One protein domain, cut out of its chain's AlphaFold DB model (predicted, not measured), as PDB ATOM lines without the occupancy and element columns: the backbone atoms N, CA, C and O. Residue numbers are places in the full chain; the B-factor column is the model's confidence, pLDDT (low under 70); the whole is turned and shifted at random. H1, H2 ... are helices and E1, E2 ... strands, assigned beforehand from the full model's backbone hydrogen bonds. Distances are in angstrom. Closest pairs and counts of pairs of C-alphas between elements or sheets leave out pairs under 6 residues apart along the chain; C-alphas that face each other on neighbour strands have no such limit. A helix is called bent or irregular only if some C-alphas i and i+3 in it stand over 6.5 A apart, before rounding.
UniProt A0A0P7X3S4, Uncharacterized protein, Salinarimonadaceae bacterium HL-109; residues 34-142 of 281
ATOM      1  N   SER A  34     100.020 120.390 205.602       62.22
ATOM      2  CA  SER A  34     100.813 121.065 206.635       62.22
ATOM      3  C   SER A  34     102.316 120.785 206.508       62.22
ATOM      4  O   SER A  34     103.115 121.689 206.726       62.22
ATOM      5  N   ASP A  35     102.706 119.563 206.139       63.50
ATOM      6  CA  ASP A  35     104.112 119.183 205.942       63.50
ATOM      7  C   ASP A  35     104.710 119.849 204.694       63.50
ATOM      8  O   ASP A  35     105.861 120.282 204.707       63.50
ATOM      9  N   VAL A  36     103.923 119.972 203.618       64.94
ATOM     10  CA  VAL A  36     104.332 120.677 202.390       64.94
ATOM     11  C   VAL A  36     104.481 122.178 202.646       64.94
ATOM     12  O   VAL A  36     105.466 122.768 202.205       64.94
ATOM     13  N   ASP A  37     103.558 122.782 203.395       70.50
ATOM     14  CA  ASP A  37     103.627 124.201 203.757       70.50
ATOM     15  C   ASP A  37     104.820 124.485 204.689       70.50
ATOM     16  O   ASP A  37     105.520 125.485 204.517       70.50
ATOM     17  N   ALA A  38     105.112 123.581 205.632       68.94
ATOM     18  CA  ALA A  38     106.278 123.679 206.509       68.94
ATOM     19  C   ALA A  38     107.605 123.526 205.746       68.94
ATOM     20  O   ALA A  38     108.546 124.277 206.003       68.94
ATOM     21  N   ALA A  39     107.678 122.601 204.784       69.44
ATOM     22  CA  ALA A  39     108.849 122.440 203.922       69.44
ATOM     23  C   ALA A  39     109.085 123.688 203.054       69.44
ATOM     24  O   ALA A  39     110.187 124.230 203.050       69.44
ATOM     25  N   ALA A  40     108.040 124.218 202.410       71.75
ATOM     26  CA  ALA A  40     108.137 125.431 201.597       71.75
ATOM     27  C   ALA A  40     108.539 126.673 202.420       71.75
ATOM     28  O   ALA A  40     109.300 127.526 201.949       71.75
ATOM     29  N   ALA A  41     108.059 126.777 203.665       74.25
ATOM     30  CA  ALA A  41     108.475 127.825 204.592       74.25
ATOM     31  C   ALA A  41     109.955 127.681 204.993       74.25
ATOM     32  O   ALA A  41     110.684 128.675 204.964       74.25
ATOM     33  N   LYS A  42     110.416 126.456 205.299       78.50
ATOM     34  CA  LYS A  42     111.827 126.158 205.613       78.50
ATOM     35  C   LYS A  42     112.740 126.490 204.429       78.50
ATOM     36  O   LYS A  42     113.765 127.139 204.624       78.50
ATOM     37  N   ASP A  43     112.339 126.147 203.207       80.50
ATOM     38  CA  ASP A  43     113.089 126.469 201.986       80.50
ATOM     39  C   ASP A  43     113.197 127.983 201.765       80.50
ATOM     40  O   ASP A  43     114.278 128.504 201.491       80.50
ATOM     41  N   THR A  44     112.094 128.713 201.958       82.44
ATOM     42  CA  THR A  44     112.073 130.183 201.848       82.44
ATOM     43  C   THR A  44     112.990 130.831 202.888       82.44
ATOM     44  O   THR A  44     113.750 131.748 202.568       82.44
ATOM     45  N   GLN A  45     112.951 130.348 204.132       85.69
ATOM     46  CA  GLN A  45     113.821 130.821 205.208       85.69
ATOM     47  C   GLN A  45     115.297 130.542 204.903       85.69
ATOM     48  O   GLN A  45     116.128 131.440 205.036       85.69
ATOM     49  N   ASN A  46     115.627 129.327 204.468       86.06
ATOM     50  CA  ASN A  46     116.995 128.951 204.126       86.06
ATOM     51  C   ASN A  46     117.530 129.782 202.953       86.06
ATOM     52  O   ASN A  46     118.666 130.252 202.995       86.06
ATOM     53  N   GLN A  47     116.703 130.051 201.942       86.50
ATOM     54  CA  GLN A  47     117.094 130.930 200.844       86.50
ATOM     55  C   GLN A  47     117.363 132.368 201.325       86.50
ATOM     56  O   GLN A  47     118.361 132.966 200.929       86.50
ATOM     57  N   ALA A  48     116.540 132.905 202.231       81.75
ATOM     58  CA  ALA A  48     116.767 134.231 202.808       81.75
ATOM     59  C   ALA A  48     118.064 134.302 203.640       81.75
ATOM     60  O   ALA A  48     118.791 135.297 203.574       81.75
ATOM     61  N   LEU A  49     118.383 133.243 204.394       88.06
ATOM     62  CA  LEU A  49     119.653 133.124 205.119       88.06
ATOM     63  C   LEU A  49     120.847 133.101 204.157       88.06
ATOM     64  O   LEU A  49     121.836 133.796 204.394       88.06
ATOM     65  N   LEU A  50     120.741 132.359 203.051       90.69
ATOM     66  CA  LEU A  50     121.767 132.328 202.012       90.69
ATOM     67  C   LEU A  50     121.993 133.714 201.399       90.69
ATOM     68  O   LEU A  50     123.134 134.166 201.306       90.69
ATOM     69  N   ASP A  51     120.926 134.417 201.026       85.62
ATOM     70  CA  ASP A  51     121.031 135.752 200.432       85.62
ATOM     71  C   ASP A  51     121.679 136.754 201.404       85.62
ATOM     72  O   ASP A  51     122.545 137.546 201.012       85.62
ATOM     73  N   ALA A  52     121.332 136.676 202.694       76.94
ATOM     74  CA  ALA A  52     121.968 137.474 203.738       76.94
ATOM     75  C   ALA A  52     123.466 137.151 203.878       76.94
ATOM     76  O   ALA A  52     124.287 138.074 203.938       76.94
ATOM     77  N   ALA A  53     123.840 135.867 203.868       83.50
ATOM     78  CA  ALA A  53     125.231 135.423 203.950       83.50
ATOM     79  C   ALA A  53     126.053 135.837 202.715       83.50
ATOM     80  O   ALA A  53     127.196 136.268 202.863       83.50
ATOM     81  N   ILE A  54     125.469 135.795 201.513       85.62
ATOM     82  CA  ILE A  54     126.079 136.296 200.265       85.62
ATOM     83  C   ILE A  54     126.320 137.810 200.343       85.62
ATOM     84  O   ILE A  54     127.381 138.308 199.951       85.62
ATOM     85  N   GLY A  55     125.354 138.561 200.873       73.75
ATOM     86  CA  GLY A  55     125.533 139.988 201.125       73.75
ATOM     87  C   GLY A  55     126.645 140.255 202.145       73.75
ATOM     88  O   GLY A  55     127.445 141.173 201.959       73.75
ATOM     89  N   GLN A  56     126.713 139.446 203.204       77.81
ATOM     90  CA  GLN A  56     127.700 139.593 204.271       77.81
ATOM     91  C   GLN A  56     129.115 139.253 203.804       77.81
ATOM     92  O   GLN A  56     130.003 140.076 203.993       77.81
ATOM     93  N   ILE A  57     129.327 138.123 203.120       81.88
ATOM     94  CA  ILE A  57     130.667 137.748 202.645       81.88
ATOM     95  C   ILE A  57     131.224 138.783 201.664       81.88
ATOM     96  O   ILE A  57     132.415 139.063 201.685       81.88
ATOM     97  N   GLY A  58     130.372 139.425 200.855       70.62
ATOM     98  CA  GLY A  58     130.799 140.542 200.012       70.62
ATOM     99  C   GLY A  58     131.345 141.713 200.836       70.62
ATOM    100  O   GLY A  58     132.427 142.223 200.544       70.62
ATOM    101  N   ARG A  59     130.635 142.110 201.901       74.06
ATOM    102  CA  ARG A  59     131.093 143.160 202.827       74.06
ATOM    103  C   ARG A  59     132.378 142.763 203.547       74.06
ATOM    104  O   ARG A  59     133.295 143.577 203.606       74.06
ATOM    105  N   ASP A  60     132.466 141.525 204.025       67.69
ATOM    106  CA  ASP A  60     133.653 141.015 204.714       67.69
ATOM    107  C   ASP A  60     134.863 141.019 203.770       67.69
ATOM    108  O   ASP A  60     135.916 141.552 204.108       67.69
ATOM    109  N   MET A  61     134.709 140.537 202.534       78.25
ATOM    110  CA  MET A  61     135.766 140.580 201.518       78.25
ATOM    111  C   MET A  61     136.279 142.002 201.273       78.25
ATOM    112  O   MET A  61     137.490 142.223 201.235       78.25
ATOM    113  N   HIS A  62     135.375 142.981 201.157       69.12
ATOM    114  CA  HIS A  62     135.753 144.394 201.070       69.12
ATOM    115  C   HIS A  62     136.498 144.868 202.317       69.12
ATOM    116  O   HIS A  62     137.532 145.526 202.196       69.12
ATOM    117  N   ALA A  63     136.012 144.504 203.502       65.88
ATOM    118  CA  ALA A  63     136.655 144.849 204.757       65.88
ATOM    119  C   ALA A  63     138.076 144.291 204.841       65.88
ATOM    120  O   ALA A  63     138.960 144.975 205.344       65.88
ATOM    121  N   HIS A  64     138.329 143.081 204.342       66.19
ATOM    122  CA  HIS A  64     139.638 142.416 204.364       66.19
ATOM    123  C   HIS A  64     140.566 142.792 203.195       66.19
ATOM    124  O   HIS A  64     141.578 142.132 202.980       66.19
ATOM    125  N   GLY A  65     140.249 143.842 202.428       63.91
ATOM    126  CA  GLY A  65     141.077 144.289 201.296       63.91
ATOM    127  C   GLY A  65     140.966 143.411 200.042       63.91
ATOM    128  O   GLY A  65     141.596 143.699 199.029       63.91
ATOM    129  N   GLY A  66     140.119 142.381 200.068       71.88
ATOM    130  CA  GLY A  66     139.847 141.469 198.957       71.88
ATOM    131  C   GLY A  66     138.586 141.826 198.167       71.88
ATOM    132  O   GLY A  66     137.962 140.944 197.590       71.88
ATOM    133  N   GLY A  67     138.169 143.096 198.134       72.12
ATOM    134  CA  GLY A  67     136.918 143.511 197.478       72.12
ATOM    135  C   GLY A  67     136.811 143.097 196.003       72.12
ATOM    136  O   GLY A  67     135.740 142.718 195.540       72.12
ATOM    137  N   HIS A  68     137.933 143.069 195.279       71.69
ATOM    138  CA  HIS A  68     137.998 142.583 193.894       71.69
ATOM    139  C   HIS A  68     137.688 141.076 193.755       71.69
ATOM    140  O   HIS A  68     137.311 140.623 192.678       71.69
ATOM    141  N   LEU A  69     137.783 140.310 194.846       80.81
ATOM    142  CA  LEU A  69     137.459 138.883 194.932       80.81
ATOM    143  C   LEU A  69     136.069 138.626 195.535       80.81
ATOM    144  O   LEU A  69     135.660 137.470 195.646       80.81
ATOM    145  N   ALA A  70     135.314 139.669 195.904       79.06
ATOM    146  CA  ALA A  70     134.001 139.521 196.534       79.06
ATOM    147  C   ALA A  70     133.030 138.690 195.678       79.06
ATOM    148  O   ALA A  70     132.352 137.812 196.204       79.06
ATOM    149  N   GLY A  71     133.018 138.899 194.356       76.69
ATOM    150  CA  GLY A  71     132.185 138.110 193.440       76.69
ATOM    151  C   GLY A  71     132.557 136.622 193.411       76.69
ATOM    152  O   GLY A  71     131.674 135.769 193.367       76.69
ATOM    153  N   ILE A  72     133.854 136.304 193.507       85.81
ATOM    154  CA  ILE A  72     134.344 134.919 193.576       85.81
ATOM    155  C   ILE A  72     133.914 134.282 194.901       85.81
ATOM    156  O   ILE A  72     133.327 133.202 194.894       85.81
ATOM    157  N   ALA A  73     134.124 134.966 196.029       87.00
ATOM    158  CA  ALA A  73     133.719 134.477 197.347       87.00
ATOM    159  C   ALA A  73     132.202 134.228 197.433       87.00
ATOM    160  O   ALA A  73     131.762 133.195 197.935       87.00
ATOM    161  N   GLN A  74     131.397 135.144 196.890       89.62
ATOM    162  CA  GLN A  74     129.942 135.004 196.807       89.62
ATOM    163  C   GLN A  74     129.519 133.797 195.972       89.62
ATOM    164  O   GLN A  74     128.582 133.094 196.349       89.62
ATOM    165  N   GLN A  75     130.196 133.553 194.849       87.56
ATOM    166  CA  GLN A  75     129.892 132.418 193.988       87.56
ATOM    167  C   GLN A  75     130.248 131.089 194.663       87.56
ATOM    168  O   GLN A  75     129.406 130.198 194.705       87.56
ATOM    169  N   ILE A  76     131.429 130.985 195.281       91.00
ATOM    170  CA  ILE A  76     131.838 129.782 196.025       91.00
ATOM    171  C   ILE A  76     130.874 129.510 197.187       91.00
ATOM    172  O   ILE A  76     130.450 128.371 197.381       91.00
ATOM    173  N   LEU A  77     130.489 130.548 197.942       93.19
ATOM    174  CA  LEU A  77     129.513 130.415 199.025       93.19
ATOM    175  C   LEU A  77     128.162 129.921 198.499       93.19
ATOM    176  O   LEU A  77     127.572 129.025 199.099       93.19
ATOM    177  N   ARG A  78     127.686 130.464 197.372       91.25
ATOM    178  CA  ARG A  78     126.437 130.028 196.734       91.25
ATOM    179  C   ARG A  78     126.502 128.552 196.340       91.25
ATOM    180  O   ARG A  78     125.586 127.806 196.676       91.25
ATOM    181  N   ASP A  79     127.578 128.126 195.690       86.81
ATOM    182  CA  ASP A  79     127.742 126.748 195.215       86.81
ATOM    183  C   ASP A  79     127.882 125.756 196.386       86.81
ATOM    184  O   ASP A  79     127.243 124.699 196.413       86.81
ATOM    185  N   GLY A  80     128.647 126.124 197.417       87.75
ATOM    186  CA  GLY A  80     128.768 125.339 198.646       87.75
ATOM    187  C   GLY A  80     127.447 125.240 199.417       87.75
ATOM    188  O   GLY A  80     127.103 124.167 199.915       87.75
ATOM    189  N   ALA A  81     126.674 126.326 199.480       89.88
ATOM    190  CA  ALA A  81     125.389 126.353 200.170       89.88
ATOM    191  C   ALA A  81     124.303 125.571 199.426       89.88
ATOM    192  O   ALA A  81     123.461 124.959 200.073       89.88
ATOM    193  N   GLN A  82     124.338 125.510 198.089       86.88
ATOM    194  CA  GLN A  82     123.447 124.625 197.327       86.88
ATOM    195  C   GLN A  82     123.644 123.152 197.704       86.88
ATOM    196  O   GLN A  82     122.673 122.405 197.795       86.88
ATOM    197  N   THR A  83     124.886 122.751 197.990       84.00
ATOM    198  CA  THR A  83     125.185 121.397 198.479       84.00
ATOM    199  C   THR A  83     124.583 121.155 199.868       84.00
ATOM    200  O   THR A  83     124.062 120.073 200.120       84.00
ATOM    201  N   LEU A  84     124.596 122.164 200.748       85.12
ATOM    202  CA  LEU A  84     123.953 122.089 202.067       85.12
ATOM    203  C   LEU A  84     122.421 122.072 201.974       85.12
ATOM    204  O   LEU A  84     121.789 121.302 202.685       85.12
ATOM    205  N   LEU A  85     121.820 122.874 201.088       83.81
ATOM    206  CA  LEU A  85     120.366 122.888 200.855       83.81
ATOM    207  C   LEU A  85     119.849 121.539 200.343       83.81
ATOM    208  O   LEU A  85     118.725 121.151 200.645       83.81
ATOM    209  N   ALA A  86     120.665 120.831 199.562       81.00
ATOM    210  CA  ALA A  86     120.335 119.510 199.045       81.00
ATOM    211  C   ALA A  86     120.492 118.382 200.086       81.00
ATOM    212  O   ALA A  86     120.075 117.256 199.804       81.00
ATOM    213  N   ASP A  87     121.081 118.650 201.259       79.69
ATOM    214  CA  ASP A  87     121.257 117.669 202.333       79.69
ATOM    215  C   ASP A  87     120.175 117.850 203.414       79.69
ATOM    216  O   ASP A  87     120.286 118.737 204.263       79.69
ATOM    217  N   PRO A  88     119.127 117.006 203.430       72.50
ATOM    218  CA  PRO A  88     118.035 117.140 204.388       72.50
ATOM    219  C   PRO A  88     118.462 116.868 205.837       72.50
ATOM    220  O   PRO A  88     117.704 117.207 206.736       72.50
ATOM    221  N   GLY A  89     119.634 116.262 206.069       76.06
ATOM    222  CA  GLY A  89     120.161 115.973 207.404       76.06
ATOM    223  C   GLY A  89     121.158 117.012 207.918       76.06
ATOM    224  O   GLY A  89     121.868 116.722 208.883       76.06
ATOM    225  N   ALA A  90     121.274 118.174 207.271       78.12
ATOM    226  CA  ALA A  90     122.158 119.257 207.690       78.12
ATOM    227  C   ALA A  90     121.372 120.402 208.351       78.12
ATOM    228  O   ALA A  90     120.381 120.893 207.806       78.12
ATOM    229  N   ASP A  91     121.864 120.901 209.491       83.25
ATOM    230  CA  ASP A  91     121.401 122.183 210.032       83.25
ATOM    231  C   ASP A  91     121.898 123.309 209.119       83.25
ATOM    232  O   ASP A  91     123.064 123.707 209.167       83.25
ATOM    233  N   PHE A  92     121.029 123.791 208.234       86.19
ATOM    234  CA  PHE A  92     121.421 124.765 207.223       86.19
ATOM    235  C   PHE A  92     121.962 126.064 207.831       86.19
ATOM    236  O   PHE A  92     122.967 126.580 207.350       86.19
ATOM    237  N   ALA A  93     121.343 126.586 208.893       82.31
ATOM    238  CA  ALA A  93     121.723 127.876 209.463       82.31
ATOM    239  C   ALA A  93     123.112 127.815 210.111       82.31
ATOM    240  O   ALA A  93     123.960 128.666 209.835       82.31
ATOM    241  N   GLN A  94     123.367 126.782 210.920       80.12
ATOM    242  CA  GLN A  94     124.667 126.599 211.564       80.12
ATOM    243  C   GLN A  94     125.768 126.296 210.539       80.12
ATOM    244  O   GLN A  94     126.860 126.861 210.605       80.12
ATOM    245  N   ASN A  95     125.484 125.433 209.563       82.38
ATOM    246  CA  ASN A  95     126.471 125.052 208.556       82.38
ATOM    247  C   ASN A  95     126.766 126.164 207.551       82.38
ATOM    248  O   ASN A  95     127.888 126.246 207.055       82.38
ATOM    249  N   LEU A  96     125.800 127.040 207.267       89.19
ATOM    250  CA  LEU A  96     126.007 128.189 206.393       89.19
ATOM    251  C   LEU A  96     127.019 129.177 206.985       89.19
ATOM    252  O   LEU A  96     127.849 129.704 206.245       89.19
ATOM    253  N   ASP A  97     126.987 129.414 208.298       82.19
ATOM    254  CA  ASP A  97     127.964 130.301 208.937       82.19
ATOM    255  C   ASP A  97     129.373 129.687 208.950       82.19
ATOM    256  O   ASP A  97     130.343 130.357 208.582       82.19
ATOM    257  N   ILE A  98     129.479 128.381 209.238       79.25
ATOM    258  CA  ILE A  98     130.747 127.638 209.150       79.25
ATOM    259  C   ILE A  98     131.312 127.705 207.728       79.25
ATOM    260  O   ILE A  98     132.485 128.045 207.540       79.25
ATOM    261  N   LEU A  99     130.478 127.426 206.721       87.25
ATOM    262  CA  LEU A  99     130.852 127.506 205.313       87.25
ATOM    263  C   LEU A  99     131.327 128.913 204.944       87.25
ATOM    264  O   LEU A  99     132.387 129.054 204.335       87.25
ATOM    265  N   ARG A 100     130.577 129.955 205.318       90.50
ATOM    266  CA  ARG A 100     130.945 131.351 205.041       90.50
ATOM    267  C   ARG A 100     132.322 131.679 205.610       90.50
ATOM    268  O   ARG A 100     133.140 132.248 204.887       90.50
ATOM    269  N   GLY A 101     132.585 131.299 206.861       80.69
ATOM    270  CA  GLY A 101     133.883 131.500 207.506       80.69
ATOM    271  C   GLY A 101     135.026 130.819 206.750       80.69
ATOM    272  O   GLY A 101     136.040 131.458 206.475       80.69
ATOM    273  N   HIS A 102     134.836 129.562 206.335       87.94
ATOM    274  CA  HIS A 102     135.847 128.810 205.584       87.94
ATOM    275  C   HIS A 102     136.083 129.385 204.186       87.94
ATOM    276  O   HIS A 102     137.232 129.527 203.770       87.94
ATOM    277  N   VAL A 103     135.022 129.751 203.459       89.56
ATOM    278  CA  VAL A 103     135.158 130.381 202.140       89.56
ATOM    279  C   VAL A 103     135.921 131.692 202.266       89.56
ATOM    280  O   VAL A 103     136.894 131.891 201.546       89.56
ATOM    281  N   LEU A 104     135.532 132.554 203.208       87.50
ATOM    282  CA  LEU A 104     136.213 133.822 203.453       87.50
ATOM    283  C   LEU A 104     137.701 133.605 203.750       87.50
ATOM    284  O   LEU A 104     138.551 134.182 203.076       87.50
ATOM    285  N   HIS A 105     138.010 132.732 204.709       83.88
ATOM    286  CA  HIS A 105     139.377 132.399 205.088       83.88
ATOM    287  C   HIS A 105     140.197 131.913 203.882       83.88
ATOM    288  O   HIS A 105     141.229 132.499 203.561       83.88
ATOM    289  N   HIS A 106     139.715 130.910 203.145       86.75
ATOM    290  CA  HIS A 106     140.469 130.346 202.023       86.75
ATOM    291  C   HIS A 106     140.605 131.300 200.835       86.75
ATOM    292  O   HIS A 106     141.636 131.264 200.162       86.75
ATOM    293  N   VAL A 107     139.622 132.173 200.579       85.19
ATOM    294  CA  VAL A 107     139.764 133.199 199.534       85.19
ATOM    295  C   VAL A 107     140.898 134.151 199.912       85.19
ATOM    296  O   VAL A 107     141.756 134.442 199.081       85.19
ATOM    297  N   LEU A 108     140.929 134.610 201.165       80.62
ATOM    298  CA  LEU A 108     141.942 135.550 201.638       80.62
ATOM    299  C   LEU A 108     143.339 134.920 201.703       80.62
ATOM    300  O   LEU A 108     144.302 135.579 201.311       80.62
ATOM    301  N   VAL A 109     143.461 133.660 202.140       79.81
ATOM    302  CA  VAL A 109     144.749 132.945 202.160       79.81
ATOM    303  C   VAL A 109     145.299 132.795 200.746       79.81
ATOM    304  O   VAL A 109     146.442 133.157 200.482       79.81
ATOM    305  N   ARG A 110     144.488 132.290 199.808       82.94
ATOM    306  CA  ARG A 110     144.945 132.029 198.431       82.94
ATOM    307  C   ARG A 110     145.276 133.303 197.665       82.94
ATOM    308  O   ARG A 110     146.136 133.285 196.796       82.94
ATOM    309  N   ALA A 111     144.635 134.411 198.021       76.25
ATOM    310  CA  ALA A 111     144.972 135.728 197.502       76.25
ATOM    311  C   ALA A 111     146.266 136.317 198.099       76.25
ATOM    312  O   ALA A 111     146.706 137.369 197.641       76.25
ATOM    313  N   GLY A 112     146.855 135.692 199.127       71.44
ATOM    314  CA  GLY A 112     148.004 136.230 199.864       71.44
ATOM    315  C   GLY A 112     147.648 137.405 200.782       71.44
ATOM    316  O   GLY A 112     148.517 138.178 201.179       71.44
ATOM    317  N   LEU A 113     146.364 137.585 201.106       69.62
ATOM    318  CA  LEU A 113     145.898 138.674 201.971       69.62
ATOM    319  C   LEU A 113     146.033 138.336 203.458       69.62
ATOM    320  O   LEU A 113     146.172 139.247 204.276       69.62
ATOM    321  N   ILE A 114     146.011 137.046 203.793       68.19
ATOM    322  CA  ILE A 114     146.320 136.502 205.118       68.19
ATOM    323  C   ILE A 114     147.244 135.289 204.958       68.19
ATOM    324  O   ILE A 114     147.222 134.625 203.925       68.19
ATOM    325  N   GLU A 115     148.059 135.004 205.970       69.38
ATOM    326  CA  GLU A 115     148.980 133.865 205.966       69.38
ATOM    327  C   GLU A 115     148.458 132.777 206.906       69.38
ATOM    328  O   GLU A 115     148.386 132.982 208.116       69.38
ATOM    329  N   ASP A 116     148.130 131.617 206.339       71.12
ATOM    330  CA  ASP A 116     147.884 130.377 207.076       71.12
ATOM    331  C   ASP A 116     148.658 129.239 206.386       71.12
ATOM    332  O   ASP A 116     148.273 128.805 205.296       71.12
ATOM    333  N   PRO A 117     149.764 128.752 206.978       70.19
ATOM    334  CA  PRO A 117     150.579 127.696 206.381       70.19
ATOM    335  C   PRO A 117     149.899 126.318 206.395       70.19
ATOM    336  O   PRO A 117     150.360 125.413 205.697       70.19
ATOM    337  N   ALA A 118     148.838 126.129 207.185       71.12
ATOM    338  CA  ALA A 118     148.072 124.886 207.236       71.12
ATOM    339  C   ALA A 118     146.921 124.864 206.214       71.12
ATOM    340  O   ALA A 118     146.417 123.789 205.874       71.12
ATOM    341  N   ALA A 119     146.514 126.025 205.698       74.38
ATOM    342  CA  ALA A 119     145.424 126.131 204.742       74.38
ATOM    343  C   ALA A 119     145.834 125.642 203.334       74.38
ATOM    344  O   ALA A 119     146.859 126.064 202.789       74.38
ATOM    345  N   PRO A 120     145.018 124.797 202.670       72.56
ATOM    346  CA  PRO A 120     145.293 124.361 201.305       72.56
ATOM    347  C   PRO A 120     145.295 125.532 200.313       72.56
ATOM    348  O   PRO A 120     144.266 126.186 200.098       72.56
ATOM    349  N   LEU A 121     146.433 125.744 199.646       77.00
ATOM    350  CA  LEU A 121     146.609 126.806 198.646       77.00
ATOM    351  C   LEU A 121     145.964 126.486 197.288       77.00
ATOM    352  O   LEU A 121     145.740 127.385 196.484       77.00
ATOM    353  N   ALA A 122     145.629 125.220 197.034       77.25
ATOM    354  CA  ALA A 122     145.019 124.770 195.788       77.25
ATOM    355  C   ALA A 122     144.001 123.648 196.033       77.25
ATOM    356  O   ALA A 122     143.986 123.020 197.093       77.25
ATOM    357  N   GLY A 123     143.155 123.388 195.033       79.56
ATOM    358  CA  GLY A 123     142.155 122.320 195.074       79.56
ATOM    359  C   GLY A 123     140.935 122.637 195.950       79.56
ATOM    360  O   GLY A 123     140.768 123.781 196.385       79.56
ATOM    361  N   PRO A 124     140.050 121.653 196.187       84.00
ATOM    362  CA  PRO A 124     138.876 121.834 197.035       84.00
ATOM    363  C   PRO A 124     139.267 122.073 198.498       84.00
ATOM    364  O   PRO A 124     140.331 121.647 198.947       84.00
ATOM    365  N   ILE A 125     138.380 122.723 199.246       84.81
ATOM    366  CA  ILE A 125     138.534 122.921 200.691       84.81
ATOM    367  C   ILE A 125     137.649 121.927 201.443       84.81
ATOM    368  O   ILE A 125     136.561 121.582 200.979       84.81
ATOM    369  N   SER A 126     138.125 121.457 202.593       85.25
ATOM    370  CA  SER A 126     137.326 120.627 203.499       85.25
ATOM    371  C   SER A 126     136.621 121.531 204.496       85.25
ATOM    372  O   SER A 126     137.281 122.289 205.199       85.25
ATOM    373  N   VAL A 127     135.295 121.454 204.549       83.88
ATOM    374  CA  VAL A 127     134.473 122.255 205.458       83.88
ATOM    375  C   VAL A 127     133.797 121.309 206.450       83.88
ATOM    376  O   VAL A 127     133.116 120.373 206.015       83.88
ATOM    377  N   PRO A 128     133.985 121.501 207.767       81.69
ATOM    378  CA  PRO A 128     133.249 120.746 208.765       81.69
ATOM    379  C   PRO A 128     131.764 121.118 208.708       81.69
ATOM    380  O   PRO A 128     131.416 122.278 208.488       81.69
ATOM    381  N   ARG A 129     130.879 120.145 208.913       82.81
ATOM    382  CA  ARG A 129     129.439 120.378 209.017       82.81
ATOM    383  C   ARG A 129     128.812 119.532 210.120       82.81
ATOM    384  O   ARG A 129     129.195 118.384 210.343       82.81
ATOM    385  N   HIS A 130     127.825 120.108 210.788       79.69
ATOM    386  CA  HIS A 130     126.975 119.439 211.760       79.69
ATOM    387  C   HIS A 130     125.813 118.730 211.066       79.69
ATOM    388  O   HIS A 130     125.114 119.313 210.229       79.69
ATOM    389  N   ARG A 131     125.584 117.479 211.449       81.62
ATOM    390  CA  ARG A 131     124.395 116.702 211.101       81.62
ATOM    391  C   ARG A 131     123.276 116.956 212.112       81.62
ATOM    392  O   ARG A 131     123.538 117.345 213.248       81.62
ATOM    393  N   GLU A 132     122.032 116.691 211.722       74.50
ATOM    394  CA  GLU A 132     120.861 116.804 212.609       74.50
ATOM    395  C   GLU A 132     120.947 115.881 213.841       74.50
ATOM    396  O   GLU A 132     120.359 116.182 214.877       74.50
ATOM    397  N   ASP A 133     121.714 114.787 213.770       78.25
ATOM    398  CA  ASP A 133     121.979 113.898 214.910       78.25
ATOM    399  C   ASP A 133     123.071 114.425 215.868       78.25
ATOM    400  O   ASP A 133     123.426 113.753 216.838       78.25
ATOM    401  N   GLY A 134     123.598 115.627 215.610       72.31
ATOM    402  CA  GLY A 134     124.644 116.278 216.393       72.31
ATOM    403  C   GLY A 134     126.065 115.836 216.045       72.31
ATOM    404  O   GLY A 134     127.019 116.377 216.609       72.31
ATOM    405  N   THR A 135     126.240 114.887 215.121       77.88
ATOM    406  CA  THR A 135     127.574 114.468 214.678       77.88
ATOM    407  C   THR A 135     128.234 115.511 213.775       77.88
ATOM    408  O   THR A 135     127.573 116.346 213.154       77.88
ATOM    409  N   LEU A 136     129.565 115.471 213.726       78.25
ATOM    410  CA  LEU A 136     130.391 116.341 212.896       78.25
ATOM    411  C   LEU A 136     131.053 115.495 211.804       78.25
ATOM    412  O   LEU A 136     131.788 114.557 212.114       78.25
ATOM    413  N   ASP A 137     130.815 115.829 210.539       80.69
ATOM    414  CA  ASP A 137     131.584 115.302 209.409       80.69
ATOM    415  C   ASP A 137     132.174 116.449 208.576       80.69
ATOM    416  O   ASP A 137     132.083 117.621 208.940       80.69
ATOM    417  N   THR A 138     132.852 116.121 207.479       81.25
ATOM    418  CA  THR A 138     133.418 117.107 206.550       81.25
ATOM    419  C   THR A 138     132.886 116.870 205.153       81.25
ATOM    420  O   THR A 138     132.797 115.724 204.710       81.25
ATOM    421  N   TYR A 139     132.620 117.947 204.425       81.25
ATOM    422  CA  TYR A 139     132.331 117.884 202.998       81.25
ATOM    423  C   TYR A 139     133.292 118.772 202.212       81.25
ATOM    424  O   TYR A 139     133.927 119.679 202.754       81.25
ATOM    425  N   LEU A 140     133.434 118.464 200.927       84.38
ATOM    426  CA  LEU A 140     134.342 119.176 200.044       84.38
ATOM    427  C   LEU A 140     133.591 120.276 199.307       84.38
ATOM    428  O   LEU A 140     132.584 120.015 198.649       84.38
ATOM    429  N   VAL A 141     134.128 121.487 199.372       83.06
ATOM    430  CA  VAL A 141     133.672 122.611 198.559       83.06
ATOM    431  C   VAL A 141     134.666 122.798 197.428       83.06
ATOM    432  O   VAL A 141     135.867 122.985 197.655       83.06
ATOM    433  N   ALA A 142     134.165 122.715 196.197       81.62
ATOM    434  CA  ALA A 142     134.958 123.025 195.019       81.62
ATOM    435  C   ALA A 142     135.415 124.483 195.097       81.62
ATOM    436  O   ALA A 142     134.624 125.380 195.383       81.62
TER     437      ALA A 142
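AT A GLANCE: This is residues 34 to 142 of the 281 residues of an uncharacterized protein of Salinarimonadaceae bacterium HL-109 (UniProt A0A0P7X3S4). Three helices form an up-and-down bundle, and a hairpin of two strands covers the side of it away from the long first helix, H1. H2 and H3 lie between H1 and the hairpin E1 E2, with E1 over H3 and the end of E2 near H2; residues 34 to 41 of H1 stick out past the bundle. The printed part has 109 residues, with three named helices and then two named strands, in the order H1 H2 H3 E1 E2; the sheet, E1 - E2, is antiparallel and the class is mostly helix. It is compact, with a radius of gyration of the C-alphas of 14.6 A, and its outline is elongated, spanning 50 by 27 by 18 A.

IN THESE COORDINATES: H1, residues 34 to 63, begins with C-alpha 34 at (100.813, 121.065, 206.635) and is 43.1 A long from first to last C-alpha. After a tight link, H2 takes residues 67 to 85, 26.7 A; it is irregular, with C-alphas 68 and 71 standing 7.3 A apart. A short link leads to H3, residues 92 to 110, 26.1 A, which ends with C-alpha 110 at (144.945, 132.029, 198.431). Residues 111 to 124 form a long link to E1, residues 125 to 130, 16.4 A. A tight link leads on to E2, residues 136 to 141, 16.0 A, which ends with C-alpha 141 at (133.672, 122.611, 198.559).

HOW THE PARTS SIT: In the bundle, each helix runs against the one before it. H1 and H2, a helical hairpin, touch at a shallow tilt of 21 degrees, opposite ways; their closest C-alphas, of Gly 58 and Ala 70, are 4.8 A apart. H2 and H3, also a helical hairpin, touch at a tilt of 36 degrees, only just steep, opposite ways; the closest C-alphas are those of Leu 77 and Arg 100, 6.3 A. H1 and H3 touch at a shallow tilt of 24 degrees and run the same way; the closest C-alphas are those of Asn 46 and Phe 92, 6.8 A. Every O i to N i+4 pair is within hydrogen-bond range in H1 and H3, and 13 of 15 are in H2. The hairpin E1 and E2 is antiparallel at 145 degrees, with N 129 and O 137 at 2.8 A and N 127 and O 139 at 2.9 A, within hydrogen-bond range. The closest C-alphas of H3 and E1, of Asn 95 and Arg 129, are 5.6 A apart, as are those of H2 and E2, of Gly 80 and Val 141. H1 is apart from both strands.

THE WHOLE: The two C-alphas farthest apart, of Ser 34 and Pro 117, are 50.2 A apart. The printed part has no cut. Mean pLDDT of the printed part is 79.5; it is under 70 at residues 34 to 36, 38 to 39, 60, 62 to 65 and 113 to 115.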